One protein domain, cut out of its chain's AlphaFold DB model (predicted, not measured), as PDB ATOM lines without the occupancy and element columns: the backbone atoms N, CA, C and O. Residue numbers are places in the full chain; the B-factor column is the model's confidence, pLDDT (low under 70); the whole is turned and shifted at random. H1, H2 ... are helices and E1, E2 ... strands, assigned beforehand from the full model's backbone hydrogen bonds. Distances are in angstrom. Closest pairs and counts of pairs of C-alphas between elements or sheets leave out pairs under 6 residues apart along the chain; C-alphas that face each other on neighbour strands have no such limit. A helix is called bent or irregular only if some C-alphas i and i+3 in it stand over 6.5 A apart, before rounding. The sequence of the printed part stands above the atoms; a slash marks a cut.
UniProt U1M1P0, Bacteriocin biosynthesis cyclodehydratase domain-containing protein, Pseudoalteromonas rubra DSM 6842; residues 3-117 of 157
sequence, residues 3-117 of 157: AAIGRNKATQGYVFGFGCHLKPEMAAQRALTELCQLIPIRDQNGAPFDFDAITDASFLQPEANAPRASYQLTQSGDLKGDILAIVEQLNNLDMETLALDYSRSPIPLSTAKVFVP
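What this domain is: This is residues 3 to 117 of the 157 residues of the protein "Bacteriocin biosynthesis cyclodehydratase domain-containing protein" of Pseudoalteromonas rubra DSM 6842 (UniProt U1M1P0). Two separate lobes are joined by a long unnamed stretch: helix H1 packs on the hairpin E1 E2, and far off stand helix H2 and the hairpin E3 E4. The 115 printed residues hold, in order, E1 E2 H1 H2 E3 E4, a mixed class with 51 residues in named elements, under half. Both two-stranded sheets are antiparallel. The whole is loose, radius of gyration of the C-alphas 18.4 A, spanning 46 by 45 by 27 A.

Where its parts are: E1, residues 3 to 7, begins at C-alpha 3 (68.894, 118.198, 102.524). E2 is 14 to 19, H1 24 to 42 (26.7 A), H2 79 to 91 (18.4 A), E3 98 to 101. E4, 112 to 115, ends at C-alpha 115 (84.051, 116.765, 87.012).

How they stand to each other: In hairpin E1 E2, N 4 and O 17 are 2.8 A apart. The closest C-alphas of E2 and H1, Phe 18 and Ala 31, are 4.0 A apart. H1 is only just irregular, C-alphas 37 and 40 being 6.7 A apart; 13 of its 15 O i to N i+4 pairs are within hydrogen-bond range, and every one in H2. H1 and H2 are apart. In hairpin E3 E4, N 98 and O 115 are 2.9 A apart.

The domain as a whole: C-alphas 65 and 106, the farthest apart, are 53.1 A apart. The printed part has no cut. The link H1 to H2 is long, 36 residues. No printed residue is under pLDDT 70.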
ATOM      1  N   ALA A   3      69.486 119.519 102.389       95.75
ATOM      2  CA  ALA A   3      68.894 118.198 102.524       95.75
ATOM      3  C   ALA A   3      67.489 118.353 103.121       95.75
ATOM      4  O   ALA A   3      67.302 119.101 104.081       95.75
ATOM      5  N   ALA A   4      66.508 117.673 102.540       96.75
ATOM      6  CA  ALA A   4      65.178 117.514 103.104       96.75
ATOM      7  C   ALA A   4      65.126 116.154 103.800       96.75
ATOM      8  O   ALA A   4      65.532 115.160 103.201       96.75
ATOM      9  N   ILE A   5      64.625 116.110 105.035       95.62
ATOM     10  CA  ILE A   5      64.502 114.882 105.829       95.62
ATOM     11  C   ILE A   5      63.026 114.654 106.154       95.62
ATOM     12  O   ILE A   5      62.342 115.543 106.661       95.62
ATOM     13  N   GLY A   6      62.533 113.458 105.855       94.50
ATOM     14  CA  GLY A   6      61.185 112.997 106.143       94.50
ATOM     15  C   GLY A   6      61.232 111.731 106.986       94.50
ATOM     16  O   GLY A   6      62.074 110.859 106.776       94.50
ATOM     17  N   ARG A   7      60.308 111.624 107.940       93.94
ATOM     18  CA  ARG A   7      60.143 110.435 108.778       93.94
ATOM     19  C   ARG A   7      58.679 110.032 108.800       93.94
ATOM     20  O   ARG A   7      57.806 110.848 109.107       93.94
ATOM     21  N   ASN A   8      58.395 108.783 108.452       92.00
ATOM     22  CA  ASN A   8      57.035 108.261 108.475       92.00
ATOM     23  C   ASN A   8      56.533 108.168 109.926       92.00
ATOM     24  O   ASN A   8      57.200 107.600 110.785       92.00
ATOM     25  N   LYS A   9      55.338 108.694 110.213       92.62
ATOM     26  CA  LYS A   9      54.794 108.730 111.583       92.62
ATOM     27  C   LYS A   9      54.445 107.350 112.152       92.62
ATOM     28  O   LYS A   9      54.463 107.188 113.366       92.62
ATOM     29  N   ALA A  10      54.110 106.381 111.303       92.06
ATOM     30  CA  ALA A  10      53.718 105.039 111.721       92.06
ATOM     31  C   ALA A  10      54.913 104.079 111.721       92.06
ATOM     32  O   ALA A  10      55.196 103.458 112.740       92.06
ATOM     33  N   THR A  11      55.636 103.987 110.602       90.31
ATOM     34  CA  THR A  11      56.755 103.038 110.462       90.31
ATOM     35  C   THR A  11      58.063 103.562 111.041       90.31
ATOM     36  O   THR A  11      58.993 102.787 111.211       90.31
ATOM     37  N   GLN A  12      58.156 104.868 111.324       92.06
ATOM     38  CA  GLN A  12      59.382 105.559 111.742       92.06
ATOM     39  C   GLN A  12      60.516 105.549 110.706       92.06
ATOM     40  O   GLN A  12      61.581 106.092 111.000       92.06
ATOM     41  N   GLY A  13      60.277 105.006 109.507       91.12
ATOM     42  CA  GLY A  13      61.250 104.934 108.420       91.12
ATOM     43  C   GLY A  13      61.608 106.306 107.853       91.12
ATOM     44  O   GLY A  13      60.766 107.215 107.803       91.12
ATOM     45  N   TYR A  14      62.863 106.437 107.428       92.62
ATOM     46  CA  TYR A  14      63.425 107.665 106.884       92.62
ATOM     47  C   TYR A  14      63.301 107.744 105.362       92.62
ATOM     48  O   TYR A  14      63.358 106.746 104.649       92.62
ATOM     49  N   VAL A  15      63.160 108.969 104.865       93.00
ATOM     50  CA  VAL A  15      63.309 109.335 103.456       93.00
ATOM     51  C   VAL A  15      63.976 110.704 103.395       93.00
ATOM     52  O   VAL A  15      63.739 111.558 104.248       93.00
ATOM     53  N   PHE A  16      64.826 110.933 102.406       93.19
ATOM     54  CA  PHE A  16      65.530 112.201 102.260       93.19
ATOM     55  C   PHE A  16      65.769 112.525 100.797       93.19
ATOM     56  O   PHE A  16      65.773 111.637  99.954       93.19
ATOM     57  N   GLY A  17      65.966 113.806 100.517       95.00
ATOM     58  CA  GLY A  17      66.337 114.313  99.204       95.00
ATOM     59  C   GLY A  17      67.307 115.475  99.338       95.00
ATOM     60  O   GLY A  17      67.401 116.111 100.390       95.00
ATOM     61  N   PHE A  18      68.037 115.762  98.274       96.88
ATOM     62  CA  PHE A  18      69.133 116.711  98.228       96.88
ATOM     63  C   PHE A  18      68.922 117.748  97.122       96.88
ATOM     64  O   PHE A  18      68.297 117.552  96.084       96.88
ATOM     65  N   GLY A  19      69.439 118.944  97.354       97.25
ATOM     66  CA  GLY A  19      69.278 120.032  96.405       97.25
ATOM     67  C   GLY A  19      70.415 121.017  96.509       97.25
ATOM     68  O   GLY A  19      70.833 121.413  97.593       97.25
ATOM     69  N   CYS A  20      70.936 121.457  95.372       96.19
ATOM     70  CA  CYS A  20      71.923 122.524  95.334       96.19
ATOM     71  C   CYS A  20      71.572 123.516  94.231       96.19
ATOM     72  O   CYS A  20      71.212 123.124  93.120       96.19
ATOM     73  N   HIS A  21      71.623 124.801  94.558       96.56
ATOM     74  CA  HIS A  21      71.366 125.904  93.643       96.56
ATOM     75  C   HIS A  21      71.922 127.201  94.253       96.56
ATOM     76  O   HIS A  21      72.037 127.287  95.477       96.56
ATOM     77  N   LEU A  22      72.228 128.205  93.421       96.12
ATOM     78  CA  LEU A  22      72.658 129.538  93.881       96.12
ATOM     79  C   LEU A  22      71.537 130.311  94.600       96.12
ATOM     80  O   LEU A  22      71.801 131.125  95.474       96.12
ATOM     81  N   LYS A  23      70.277 130.036  94.242       95.00
ATOM     82  CA  LYS A  23      69.082 130.504  94.969       95.00
ATOM     83  C   LYS A  23      68.690 129.499  96.059       95.00
ATOM     84  O   LYS A  23      68.356 128.366  95.694       95.00
ATOM     85  N   PRO A  24      68.688 129.882  97.347       93.94
ATOM     86  CA  PRO A  24      68.351 128.983  98.451       93.94
ATOM     87  C   PRO A  24      66.973 128.327  98.320       93.94
ATOM     88  O   PRO A  24      66.840 127.131  98.557       93.94
ATOM     89  N   GLU A  25      65.964 129.070  97.869       95.12
ATOM     90  CA  GLU A  25      64.586 128.593  97.707       95.12
ATOM     91  C   GLU A  25      64.510 127.474  96.664       95.12
ATOM     92  O   GLU A  25      63.857 126.454  96.876       95.12
ATOM     93  N   MET A  26      65.255 127.618  95.564       96.69
ATOM     94  CA  MET A  26      65.364 126.585  94.533       96.69
ATOM     95  C   MET A  26      66.110 125.351  95.051       96.69
ATOM     96  O   MET A  26      65.738 124.229  94.717       96.69
ATOM     97  N   ALA A  27      67.152 125.529  95.869       96.88
ATOM     98  CA  ALA A  27      67.846 124.405  96.495       96.88
ATOM     99  C   ALA A  27      66.908 123.624  97.433       96.88
ATOM    100  O   ALA A  27      66.872 122.398  97.356       96.88
ATOM    101  N   ALA A  28      66.108 124.326  98.245       96.94
ATOM    102  CA  ALA A  28      65.098 123.728  99.118       96.94
ATOM    103  C   ALA A  28      64.026 122.976  98.318       96.94
ATOM    104  O   ALA A  28      63.727 121.819  98.607       96.94
ATOM    105  N   GLN A  29      63.482 123.613  97.275       98.38
ATOM    106  CA  GLN A  29      62.459 123.021  96.417       98.38
ATOM    107  C   GLN A  29      62.960 121.738  95.747       98.38
ATOM    108  O   GLN A  29      62.230 120.750  95.705       98.38
ATOM    109  N   ARG A  30      64.203 121.729  95.246       98.38
ATOM    110  CA  ARG A  30      64.823 120.532  94.655       98.38
ATOM    111  C   ARG A  30      64.958 119.406  95.677       98.38
ATOM    112  O   ARG A  30      64.507 118.306  95.386       98.38
ATOM    113  N   ALA A  31      65.480 119.701  96.869       98.19
ATOM    114  CA  ALA A  31      65.638 118.710  97.934       98.19
ATOM    115  C   ALA A  31      64.296 118.092  98.357       98.19
ATOM    116  O   ALA A  31      64.178 116.877  98.482       98.19
ATOM    117  N   LEU A  32      63.260 118.923  98.521       98.19
ATOM    118  CA  LEU A  32      61.916 118.452  98.853       98.19
ATOM    119  C   LEU A  32      61.305 117.620  97.719       98.19
ATOM    120  O   LEU A  32      60.642 116.619  97.971       98.19
ATOM    121  N   THR A  33      61.526 118.026  96.470       97.88
ATOM    122  CA  THR A  33      61.004 117.312  95.300       97.88
ATOM    123  C   THR A  33      61.660 115.940  95.159       97.88
ATOM    124  O   THR A  33      60.948 114.966  94.940       97.88
ATOM    125  N   GLU A  34      62.981 115.845  95.343       96.44
ATOM    126  CA  GLU A  34      63.698 114.565  95.346       96.44
ATOM    127  C   GLU A  34      63.197 113.649  96.470       96.44
ATOM    128  O   GLU A  34      62.876 112.491  96.218       96.44
ATOM    129  N   LEU A  35      63.008 114.183  97.685       95.50
ATOM    130  CA  LEU A  35      62.409 113.430  98.791       95.50
ATOM    131  C   LEU A  35      61.047 112.854  98.383       95.50
ATOM    132  O   LEU A  35      60.812 111.657  98.541       95.50
ATOM    133  N   CYS A  36      60.156 113.681  97.828       95.12
ATOM    134  CA  CYS A  36      58.829 113.245  97.391       95.12
ATOM    135  C   CYS A  36      58.884 112.184  96.280       95.12
ATOM    136  O   CYS A  36      58.045 111.284  96.266       95.12
ATOM    137  N   GLN A  37      59.857 112.267  95.368       92.62
ATOM    138  CA  GLN A  37      60.073 111.267  94.316       92.62
ATOM    139  C   GLN A  37      60.530 109.919  94.886       92.62
ATOM    140  O   GLN A  37      60.179 108.880  94.329       92.62
ATOM    141  N   LEU A  38      61.254 109.926  96.006       91.25
ATOM    142  CA  LEU A  38      61.755 108.716  96.656       91.25
ATOM    143  C   LEU A  38      60.716 108.023  97.548       91.25
ATOM    144  O   LEU A  38      60.829 106.817  97.753       91.25
ATOM    145  N   ILE A  39      59.670 108.723  98.014       90.00
ATOM    146  CA  ILE A  39      58.578 108.121  98.808       90.00
ATOM    147  C   ILE A  39      58.000 106.856  98.144       90.00
ATOM    148  O   ILE A  39      58.001 105.811  98.791       90.00
ATOM    149  N   PRO A  40      57.525 106.886  96.881       87.38
ATOM    150  CA  PRO A  40      56.986 105.690  96.243       87.38
ATOM    151  C   PRO A  40      58.058 104.673  95.837       87.38
ATOM    152  O   PRO A  40      57.697 103.542  95.536       87.38
ATOM    153  N   ILE A  41      59.340 105.055  95.762       84.56
ATOM    154  CA  ILE A  41      60.449 104.170  95.360       84.56
ATOM    155  C   ILE A  41      60.927 103.328  96.544       84.56
ATOM    156  O   ILE A  41      61.258 102.162  96.356       84.56
ATOM    157  N   ARG A  42      60.915 103.893  97.758       82.69
ATOM    158  CA  ARG A  42      61.338 103.221  98.995       82.69
ATOM    159  C   ARG A  42      60.692 101.847  99.176       82.69
ATOM    160  O   ARG A  42      61.378 100.904  99.544       82.69
ATOM    161  N   ASP A  43      59.392 101.746  98.907       79.62
ATOM    162  CA  ASP A  43      58.611 100.530  99.162       79.62
ATOM    163  C   ASP A  43      58.534  99.594  97.935       79.62
ATOM    164  O   ASP A  43      57.802  98.602  97.947       79.62
ATOM    165  N   GLN A  44      59.257  99.895  96.846       80.06
ATOM    166  CA  GLN A  44      59.288  99.041  95.656       80.06
ATOM    167  C   GLN A  44      60.261  97.873  95.825       80.06
ATOM    168  O   GLN A  44      61.408  98.032  96.244       80.06
ATOM    169  N   ASN A  45      59.821  96.684  95.405       71.19
ATOM    170  CA  ASN A  45      60.685  95.510  95.328       71.19
ATOM    171  C   ASN A  45      61.872  95.789  94.396       71.19
ATOM    172  O   ASN A  45      61.682  96.053  93.208       71.19
ATOM    173  N   GLY A  46      63.091  95.688  94.930       70.38
ATOM    174  CA  GLY A  46      64.322  95.950  94.182       70.38
ATOM    175  C   GLY A  46      64.825  97.392  94.261       70.38
ATOM    176  O   GLY A  46      65.654  97.770  93.433       70.38
ATOM    177  N   ALA A  47      64.357  98.188  95.232       72.06
ATOM    178  CA  ALA A  47      64.981  99.467  95.546       72.06
ATOM    179  C   ALA A  47      66.507  99.279  95.728       72.06
ATOM    180  O   ALA A  47      66.928  98.384  96.465       72.06
ATOM    181  N   PRO A  48      67.349 100.091  95.060       70.50
ATOM    182  CA  PRO A  48      68.806  99.942  95.116       70.50
ATOM    183  C   PRO A  48      69.389 100.274  96.497       70.50
ATOM    184  O   PRO A  48      70.530  99.920  96.787       70.50
ATOM    185  N   PHE A  49      68.600 100.938  97.344       81.19
ATOM    186  CA  PHE A  49      68.982 101.408  98.663       81.19
ATOM    187  C   PHE A  49      67.955 100.973  99.714       81.19
ATOM    188  O   PHE A  49      66.754 101.188  99.540       81.19
ATOM    189  N   ASP A  50      68.439 100.392 100.813       85.69
ATOM    190  CA  ASP A  50      67.618 100.036 101.970       85.69
ATOM    191  C   ASP A  50      67.452 101.252 102.891       85.69
ATOM    192  O   ASP A  50      68.318 101.577 103.706       85.69
ATOM    193  N   PHE A  51      66.319 101.939 102.753       86.62
ATOM    194  CA  PHE A  51      65.974 103.082 103.596       86.62
ATOM    195  C   PHE A  51      65.750 102.704 105.065       86.62
ATOM    196  O   PHE A  51      65.906 103.561 105.935       86.62
ATOM    197  N   ASP A  52      65.404 101.448 105.354       87.88
ATOM    198  CA  ASP A  52      65.134 100.976 106.715       87.88
ATOM    199  C   ASP A  52      66.412 100.605 107.473       87.88
ATOM    200  O   ASP A  52      66.400 100.537 108.703       87.88
ATOM    201  N   ALA A  53      67.540 100.486 106.768       88.44
ATOM    202  CA  ALA A  53      68.864 100.402 107.377       88.44
ATOM    203  C   ALA A  53      69.316 101.728 108.022       88.44
ATOM    204  O   ALA A  53      70.255 101.734 108.821       88.44
ATOM    205  N   ILE A  54      68.674 102.860 107.702       89.94
ATOM    206  CA  ILE A  54      69.020 104.153 108.298       89.94
ATOM    207  C   ILE A  54      68.600 104.187 109.765       89.94
ATOM    208  O   ILE A  54      67.421 104.274 110.112       89.94
ATOM    209  N   THR A  55      69.600 104.199 110.639       89.19
ATOM    210  CA  THR A  55      69.404 104.375 112.074       89.19
ATOM    211  C   THR A  55      69.195 105.840 112.426       89.19
ATOM    212  O   THR A  55      69.888 106.721 111.912       89.19
ATOM    213  N   ASP A  56      68.284 106.089 113.364       90.31
ATOM    214  CA  ASP A  56      68.064 107.422 113.917       90.31
ATOM    215  C   ASP A  56      69.347 107.981 114.552       90.31
ATOM    216  O   ASP A  56      70.038 107.290 115.305       90.31
ATOM    217  N   ALA A  57      69.670 109.234 114.242       91.12
ATOM    218  CA  ALA A  57      70.873 109.909 114.703       91.12
ATOM    219  C   ALA A  57      70.647 111.422 114.772       91.12
ATOM    220  O   ALA A  57      69.836 111.981 114.032       91.12
ATOM    221  N   SER A  58      71.405 112.106 115.633       91.88
ATOM    222  CA  SER A  58      71.243 113.549 115.861       91.88
ATOM    223  C   SER A  58      71.419 114.390 114.593       91.88
ATOM    224  O   SER A  58      70.716 115.381 114.432       91.88
ATOM    225  N   PHE A  59      72.283 113.972 113.660       90.94
ATOM    226  CA  PHE A  59      72.531 114.691 112.403       90.94
ATOM    227  C   PHE A  59      71.345 114.675 111.420       90.94
ATOM    228  O   PHE A  59      71.373 115.405 110.432       90.94
ATOM    229  N   LEU A  60      70.317 113.850 111.655       93.19
ATOM    230  CA  LEU A  60      69.081 113.835 110.858       93.19
ATOM    231  C   LEU A  60      68.060 114.874 111.342       93.19
ATOM    232  O   LEU A  60      67.054 115.100 110.671       93.19
ATOM    233  N   GLN A  61      68.297 115.488 112.502       91.56
ATOM    234  CA  GLN A  61      67.413 116.478 113.101       91.56
ATOM    235  C   GLN A  61      68.021 117.880 112.979       91.56
ATOM    236  O   GLN A  61      69.239 118.037 113.083       91.56
ATOM    237  N   PRO A  62      67.197 118.920 112.768       89.44
ATOM    238  CA  PRO A  62      67.692 120.287 112.769       89.44
ATOM    239  C   PRO A  62      68.153 120.685 114.174       89.44
ATOM    240  O   PRO A  62      67.468 120.435 115.168       89.44
ATOM    241  N   GLU A  63      69.286 121.373 114.258       89.50
ATOM    242  CA  GLU A  63      69.735 121.994 115.500       89.50
ATOM    243  C   GLU A  63      69.061 123.363 115.671       89.50
ATOM    244  O   GLU A  63      69.195 124.249 114.827       89.50
ATOM    245  N   ALA A  64      68.319 123.544 116.770       85.25
ATOM    246  CA  ALA A  64      67.457 124.714 116.983       85.25
ATOM    247  C   ALA A  64      68.208 126.058 116.980       85.25
ATOM    248  O   ALA A  64      67.636 127.080 116.611       85.25
ATOM    249  N   ASN A  65      69.484 126.043 117.375       85.94
ATOM    250  CA  ASN A  65      70.332 127.232 117.472       85.94
ATOM    251  C   ASN A  65      71.384 127.302 116.354       85.94
ATOM    252  O   ASN A  65      72.333 128.080 116.464       85.94
ATOM    253  N   ALA A  66      71.243 126.501 115.291       84.56
ATOM    254  CA  ALA A  66      72.174 126.548 114.173       84.56
ATOM    255  C   ALA A  66      72.169 127.944 113.521       84.56
ATOM    256  O   ALA A  66      71.098 128.517 113.278       84.56
ATOM    257  N   PRO A  67      73.346 128.511 113.200       83.88
ATOM    258  CA  PRO A  67      73.415 129.785 112.508       83.88
ATOM    259  C   PRO A  67      72.784 129.668 111.119       83.88
ATOM    260  O   PRO A  67      72.860 128.633 110.452       83.88
ATOM    261  N   ARG A  68      72.187 130.765 110.642       82.56
ATOM    262  CA  ARG A  68      71.689 130.825 109.267       82.56
ATOM    263  C   ARG A  68      72.855 130.628 108.299       82.56
ATOM    264  O   ARG A  68      73.904 131.252 108.449       82.56
ATOM    265  N   ALA A  69      72.644 129.795 107.284       82.50
ATOM    266  CA  ALA A  69      73.639 129.573 106.246       82.50
ATOM    267  C   ALA A  69      74.000 130.890 105.538       82.50
ATOM    268  O   ALA A  69      73.123 131.671 105.162       82.50
ATOM    269  N   SER A  70      75.302 131.105 105.346       84.50
ATOM    270  CA  SER A  70      75.845 132.172 104.508       84.50
ATOM    271  C   SER A  70      76.150 131.619 103.118       84.50
ATOM    272  O   SER A  70      76.671 130.509 102.987       84.50
ATOM    273  N   TYR A  71      75.819 132.385 102.079       87.94
ATOM    274  CA  TYR A  71      76.011 131.996 100.685       87.94
ATOM    275  C   TYR A  71      76.980 132.971 100.019       87.94
ATOM    276  O   TYR A  71      76.723 134.170  99.976       87.94
ATOM    277  N   GLN A  72      78.098 132.454  99.508       86.31
ATOM    278  CA  GLN A  72      79.139 133.275  98.875       86.31
ATOM    279  C   GLN A  72      78.763 133.729  97.461       86.31
ATOM    280  O   GLN A  72      79.198 134.784  97.015       86.31
ATOM    281  N   LEU A  73      77.954 132.932  96.762       92.12
ATOM    282  CA  LEU A  73      77.508 133.200  95.400       92.12
ATOM    283  C   LEU A  73      75.994 133.397  95.387       92.12
ATOM    284  O   LEU A  73      75.262 132.692  96.081       92.12
ATOM    285  N   THR A  74      75.535 134.337  94.565       93.56
ATOM    286  CA  THR A  74      74.115 134.624  94.337       93.56
ATOM    287  C   THR A  74      73.831 134.544  92.844       93.56
ATOM    288  O   THR A  74      74.680 134.906  92.037       93.56
ATOM    289  N   GLN A  75      72.644 134.061  92.475       94.81
ATOM    290  CA  GLN A  75      72.246 133.973  91.072       94.81
ATOM    291  C   GLN A  75      72.142 135.370  90.447       94.81
ATOM    292  O   GLN A  75      71.393 136.211  90.947       94.81
ATOM    293  N   SER A  76      72.841 135.587  89.337       94.50
ATOM    294  CA  SER A  76      72.859 136.856  88.599       94.50
ATOM    295  C   SER A  76      71.701 137.001  87.606       94.50
ATOM    296  O   SER A  76      71.339 138.114  87.235       94.50
ATOM    297  N   GLY A  77      71.101 135.882  87.182       94.88
ATOM    298  CA  GLY A  77      70.119 135.845  86.093       94.88
ATOM    299  C   GLY A  77      70.741 135.602  84.714       94.88
ATOM    300  O   GLY A  77      70.000 135.338  83.770       94.88
ATOM    301  N   ASP A  78      72.072 135.607  84.609       97.31
ATOM    302  CA  ASP A  78      72.811 135.104  83.453       97.31
ATOM    303  C   ASP A  78      73.413 133.734  83.778       97.31
ATOM    304  O   ASP A  78      74.321 133.612  84.600       97.31
ATOM    305  N   LEU A  79      72.931 132.692  83.098       96.38
ATOM    306  CA  LEU A  79      73.407 131.327  83.312       96.38
ATOM    307  C   LEU A  79      74.910 131.191  83.037       96.38
ATOM    308  O   LEU A  79      75.595 130.456  83.747       96.38
ATOM    309  N   LYS A  80      75.435 131.886  82.020       97.69
ATOM    310  CA  LYS A  80      76.864 131.825  81.701       97.69
ATOM    311  C   LYS A  80      77.683 132.483  82.809       97.69
ATOM    312  O   LYS A  80      78.642 131.874  83.278       97.69
ATOM    313  N   GLY A  81      77.298 133.686  83.233       98.19
ATOM    314  CA  GLY A  81      77.910 134.388  84.360       98.19
ATOM    315  C   GLY A  81      77.899 133.560  85.645       98.19
ATOM    316  O   GLY A  81      78.934 133.425  86.291       98.19
ATOM    317  N   ASP A  82      76.774 132.919  85.963       98.00
ATOM    318  CA  ASP A  82      76.640 132.059  87.142       98.00
ATOM    319  C   ASP A  82      77.581 130.842  87.094       98.00
ATOM    320  O   ASP A  82      78.213 130.505  88.094       98.00
ATOM    321  N   ILE A  83      77.709 130.193  85.929       97.81
ATOM    322  CA  ILE A  83      78.643 129.074  85.737       97.81
ATOM    323  C   ILE A  83      80.087 129.552  85.909       97.81
ATOM    324  O   ILE A  83      80.856 128.913  86.625       97.81
ATOM    325  N   LEU A  84      80.457 130.670  85.281       98.00
ATOM    326  CA  LEU A  84      81.814 131.212  85.369       98.00
ATOM    327  C   LEU A  84      82.172 131.622  86.802       98.00
ATOM    328  O   LEU A  84      83.275 131.320  87.242       98.00
ATOM    329  N   ALA A  85      81.233 132.199  87.556       97.94
ATOM    330  CA  ALA A  85      81.437 132.532  88.965       97.94
ATOM    331  C   ALA A  85      81.665 131.283  89.837       97.94
ATOM    332  O   ALA A  85      82.490 131.301  90.748       97.94
ATOM    333  N   ILE A  86      80.973 130.171  89.553       97.38
ATOM    334  CA  ILE A  86      81.215 128.890  90.238       97.38
ATOM    335  C   ILE A  86      82.604 128.343  89.891       97.38
ATOM    336  O   ILE A  86      83.319 127.903  90.790       97.38
ATOM    337  N   VAL A  87      82.993 128.374  88.613       98.25
ATOM    338  CA  VAL A  87      84.318 127.918  88.158       98.25
ATOM    339  C   VAL A  87      85.428 128.749  88.800       98.25
ATOM    340  O   VAL A  87      86.393 128.182  89.303       98.25
ATOM    341  N   GLU A  88      85.276 130.071  88.844       98.00
ATOM    342  CA  GLU A  88      86.222 130.975  89.500       98.00
ATOM    343  C   GLU A  88      86.321 130.690  91.003       98.00
ATOM    344  O   GLU A  88      87.420 130.590  91.544       98.00
ATOM    345  N   GLN A  89      85.189 130.462  91.677       96.88
ATOM    346  CA  GLN A  89      85.184 130.115  93.096       96.88
ATOM    347  C   GLN A  89      85.875 128.774  93.378       96.88
ATOM    348  O   GLN A  89      86.579 128.648  94.378       96.88
ATOM    349  N   LEU A  90      85.687 127.770  92.516       97.19
ATOM    350  CA  LEU A  90      86.399 126.493  92.620       97.19
ATOM    351  C   LEU A  90      87.900 126.678  92.372       97.19
ATOM    352  O   LEU A  90      88.704 126.157  93.143       97.19
ATOM    353  N   ASN A  91      88.276 127.482  91.377       97.62
ATOM    354  CA  ASN A  91      89.670 127.795  91.080       97.62
ATOM    355  C   ASN A  91      90.366 128.516  92.250       97.62
ATOM    356  O   ASN A  91      91.489 128.171  92.591       97.62
ATOM    357  N   ASN A  92      89.681 129.444  92.926       96.81
ATOM    358  CA  ASN A  92      90.184 130.116  94.135       96.81
ATOM    359  C   ASN A  92      90.375 129.169  95.335       96.81
ATOM    360  O   ASN A  92      91.000 129.541  96.325       96.81
ATOM    361  N   LEU A  93      89.810 127.962  95.265       95.12
ATOM    362  CA  LEU A  93      89.991 126.884  96.235       95.12
ATOM    363  C   LEU A  93      90.955 125.802  95.717       95.12
ATOM    364  O   LEU A  93      90.928 124.681  96.231       95.12
ATOM    365  N   ASP A  94      91.751 126.119  94.691       96.44
ATOM    366  CA  ASP A  94      92.691 125.218  94.015       96.44
ATOM    367  C   ASP A  94      92.021 123.952  93.442       96.44
ATOM    368  O   ASP A  94      92.608 122.870  93.406       96.44
ATOM    369  N   MET A  95      90.761 124.069  93.002       97.25
ATOM    370  CA  MET A  95      89.998 122.979  92.389       97.25
ATOM    371  C   MET A  95      89.717 123.263  90.913       97.25
ATOM    372  O   MET A  95      88.931 124.144  90.559       97.25
ATOM    373  N   GLU A  96      90.320 122.461  90.040       98.00
ATOM    374  CA  GLU A  96      90.103 122.544  88.598       98.00
ATOM    375  C   GLU A  96      88.710 122.027  88.212       98.00
ATOM    376  O   GLU A  96      88.278 120.960  88.648       98.00
ATOM    377  N   THR A  97      88.009 122.767  87.350       98.50
ATOM    378  CA  THR A  97      86.731 122.324  86.781       98.50
ATOM    379  C   THR A  97      86.924 121.830  85.356       98.50
ATOM    380  O   THR A  97      87.287 122.598  84.470       98.50
ATOM    381  N   LEU A  98      86.610 120.558  85.122       98.19
ATOM    382  CA  LEU A  98      86.647 119.927  83.808       98.19
ATOM    383  C   LEU A  98      85.222 119.710  83.298       98.19
ATOM    384  O   LEU A  98      84.353 119.237  84.033       98.19
ATOM    385  N   ALA A  99      84.988 120.006  82.022       97.81
ATOM    386  CA  ALA A  99      83.720 119.746  81.354       97.81
ATOM    387  C   ALA A  99      83.963 119.009  80.036       97.81
ATOM    388  O   ALA A  99      84.741 119.452  79.194       97.81
ATOM    389  N   LEU A 100      83.277 117.884  79.860       98.12
ATOM    390  CA  LEU A 100      83.244 117.129  78.616       98.12
ATOM    391  C   LEU A 100      81.891 117.350  77.946       98.12
ATOM    392  O   LEU A 100      80.857 117.059  78.554       98.12
ATOM    393  N   ASP A 101      81.904 117.812  76.696       97.50
ATOM    394  CA  ASP A 101      80.715 117.771  75.846       97.50
ATOM    395  C   ASP A 101      80.350 116.307  75.581       97.50
ATOM    396  O   ASP A 101      81.133 115.533  75.025       97.50
ATOM    397  N   TYR A 102      79.173 115.918  76.055       96.38
ATOM    398  CA  TYR A 102      78.657 114.558  75.971       96.38
ATOM    399  C   TYR A 102      77.505 114.444  74.962       96.38
ATOM    400  O   TYR A 102      76.825 113.410  74.901       96.38
ATOM    401  N   SER A 103      77.283 115.508  74.180       97.12
ATOM    402  CA  SER A 103      76.197 115.624  73.213       97.12
ATOM    403  C   SER A 103      76.347 114.595  72.095       97.12
ATOM    404  O   SER A 103      77.444 114.276  71.633       97.12
ATOM    405  N   ARG A 104      75.216 114.064  71.625       96.50
ATOM    406  CA  ARG A 104      75.172 113.106  70.514       96.50
ATOM    407  C   ARG A 104      74.387 113.723  69.372       96.50
ATOM    408  O   ARG A 104      73.210 113.992  69.545       96.50
ATOM    409  N   SER A 105      75.019 113.864  68.207       92.94
ATOM    410  CA  SER A 105      74.446 114.493  67.002       92.94
ATOM    411  C   SER A 105      72.981 114.125  66.673       92.94
ATOM    412  O   SER A 105      72.208 115.036  66.384       92.94
ATOM    413  N   PRO A 106      72.526 112.854  66.766       95.31
ATOM    414  CA  PRO A 106      71.125 112.536  66.469       95.31
ATOM    415  C   PRO A 106      70.125 112.945  67.568       95.31
ATOM    416  O   PRO A 106      68.921 112.846  67.350       95.31
ATOM    417  N   ILE A 107      70.584 113.362  68.751       96.38
ATOM    418  CA  ILE A 107      69.740 113.724  69.894       96.38
ATOM    419  C   ILE A 107      69.763 115.252  70.040       96.38
ATOM    420  O   ILE A 107      70.830 115.809  70.302       96.38
ATOM    421  N   PRO A 108      68.620 115.954  69.929       94.31
ATOM    422  CA  PRO A 108      68.554 117.414  70.024       94.31
ATOM    423  C   PRO A 108      68.610 117.895  71.488       94.31
ATOM    424  O   PRO A 108      67.803 118.712  71.923       94.31
ATOM    425  N   LEU A 109      69.540 117.348  72.271       97.06
ATOM    426  CA  LEU A 109      69.767 117.687  73.669       97.06
ATOM    427  C   LEU A 109      71.266 117.870  73.897       97.06
ATOM    428  O   LEU A 109      72.043 116.927  73.736       97.06
ATOM    429  N   SER A 110      71.655 119.075  74.305       96.19
ATOM    430  CA  SER A 110      73.010 119.337  74.780       96.19
ATOM    431  C   SER A 110      73.220 118.650  76.122       96.19
ATOM    432  O   SER A 110      72.433 118.832  77.052       96.19
ATOM    433  N   THR A 111      74.288 117.871  76.236       97.31
ATOM    434  CA  THR A 111      74.647 117.185  77.476       97.31
ATOM    435  C   THR A 111      76.112 117.430  77.787       97.31
ATOM    436  O   THR A 111      76.955 117.524  76.899       97.31
ATOM    437  N   ALA A 112      76.428 117.545  79.071       97.31
ATOM    438  CA  ALA A 112      77.795 117.712  79.531       97.31
ATOM    439  C   ALA A 112      78.043 116.817  80.740       97.31
ATOM    440  O   ALA A 112      77.159 116.623  81.578       97.31
ATOM    441  N   LYS A 113      79.265 116.301  80.846       97.94
ATOM    442  CA  LYS A 113      79.770 115.677  82.066       97.94
ATOM    443  C   LYS A 113      80.772 116.626  82.706       97.94
ATOM    444  O   LYS A 113      81.819 116.894  82.124       97.94
ATOM    445  N   VAL A 114      80.441 117.117  83.895       97.88
ATOM    446  CA  VAL A 114      81.308 118.007  84.675       97.88
ATOM    447  C   VAL A 114      81.972 117.203  85.783       97.88
ATOM    448  O   VAL A 114      81.318 116.403  86.453       97.88
ATOM    449  N   PHE A 115      83.270 117.403  85.965       96.69
ATOM    450  CA  PHE A 115      84.051 116.765  87.012       96.69
ATOM    451  C   PHE A 115      85.013 117.774  87.634       96.69
ATOM    452  O   PHE A 115      85.641 118.557  86.929       96.69
ATOM    453  N   VAL A 116      85.122 117.737  88.959       98.00
ATOM    454  CA  VAL A 116      86.035 118.578  89.737       98.00
ATOM    455  C   VAL A 116      86.822 117.634  90.645       98.00
ATOM    456  O   VAL A 116      86.261 117.158  91.643       98.00
ATOM    457  N   PRO A 117      88.074 117.284  90.294       96.31
ATOM    458  CA  PRO A 117      88.905 116.431  91.128       96.31
ATOM    459  C   PRO A 117      88.978 116.976  92.559       96.31
ATOM    460  O   PRO A 117      89.202 118.162  92.782       96.31
TER     461      PRO A 117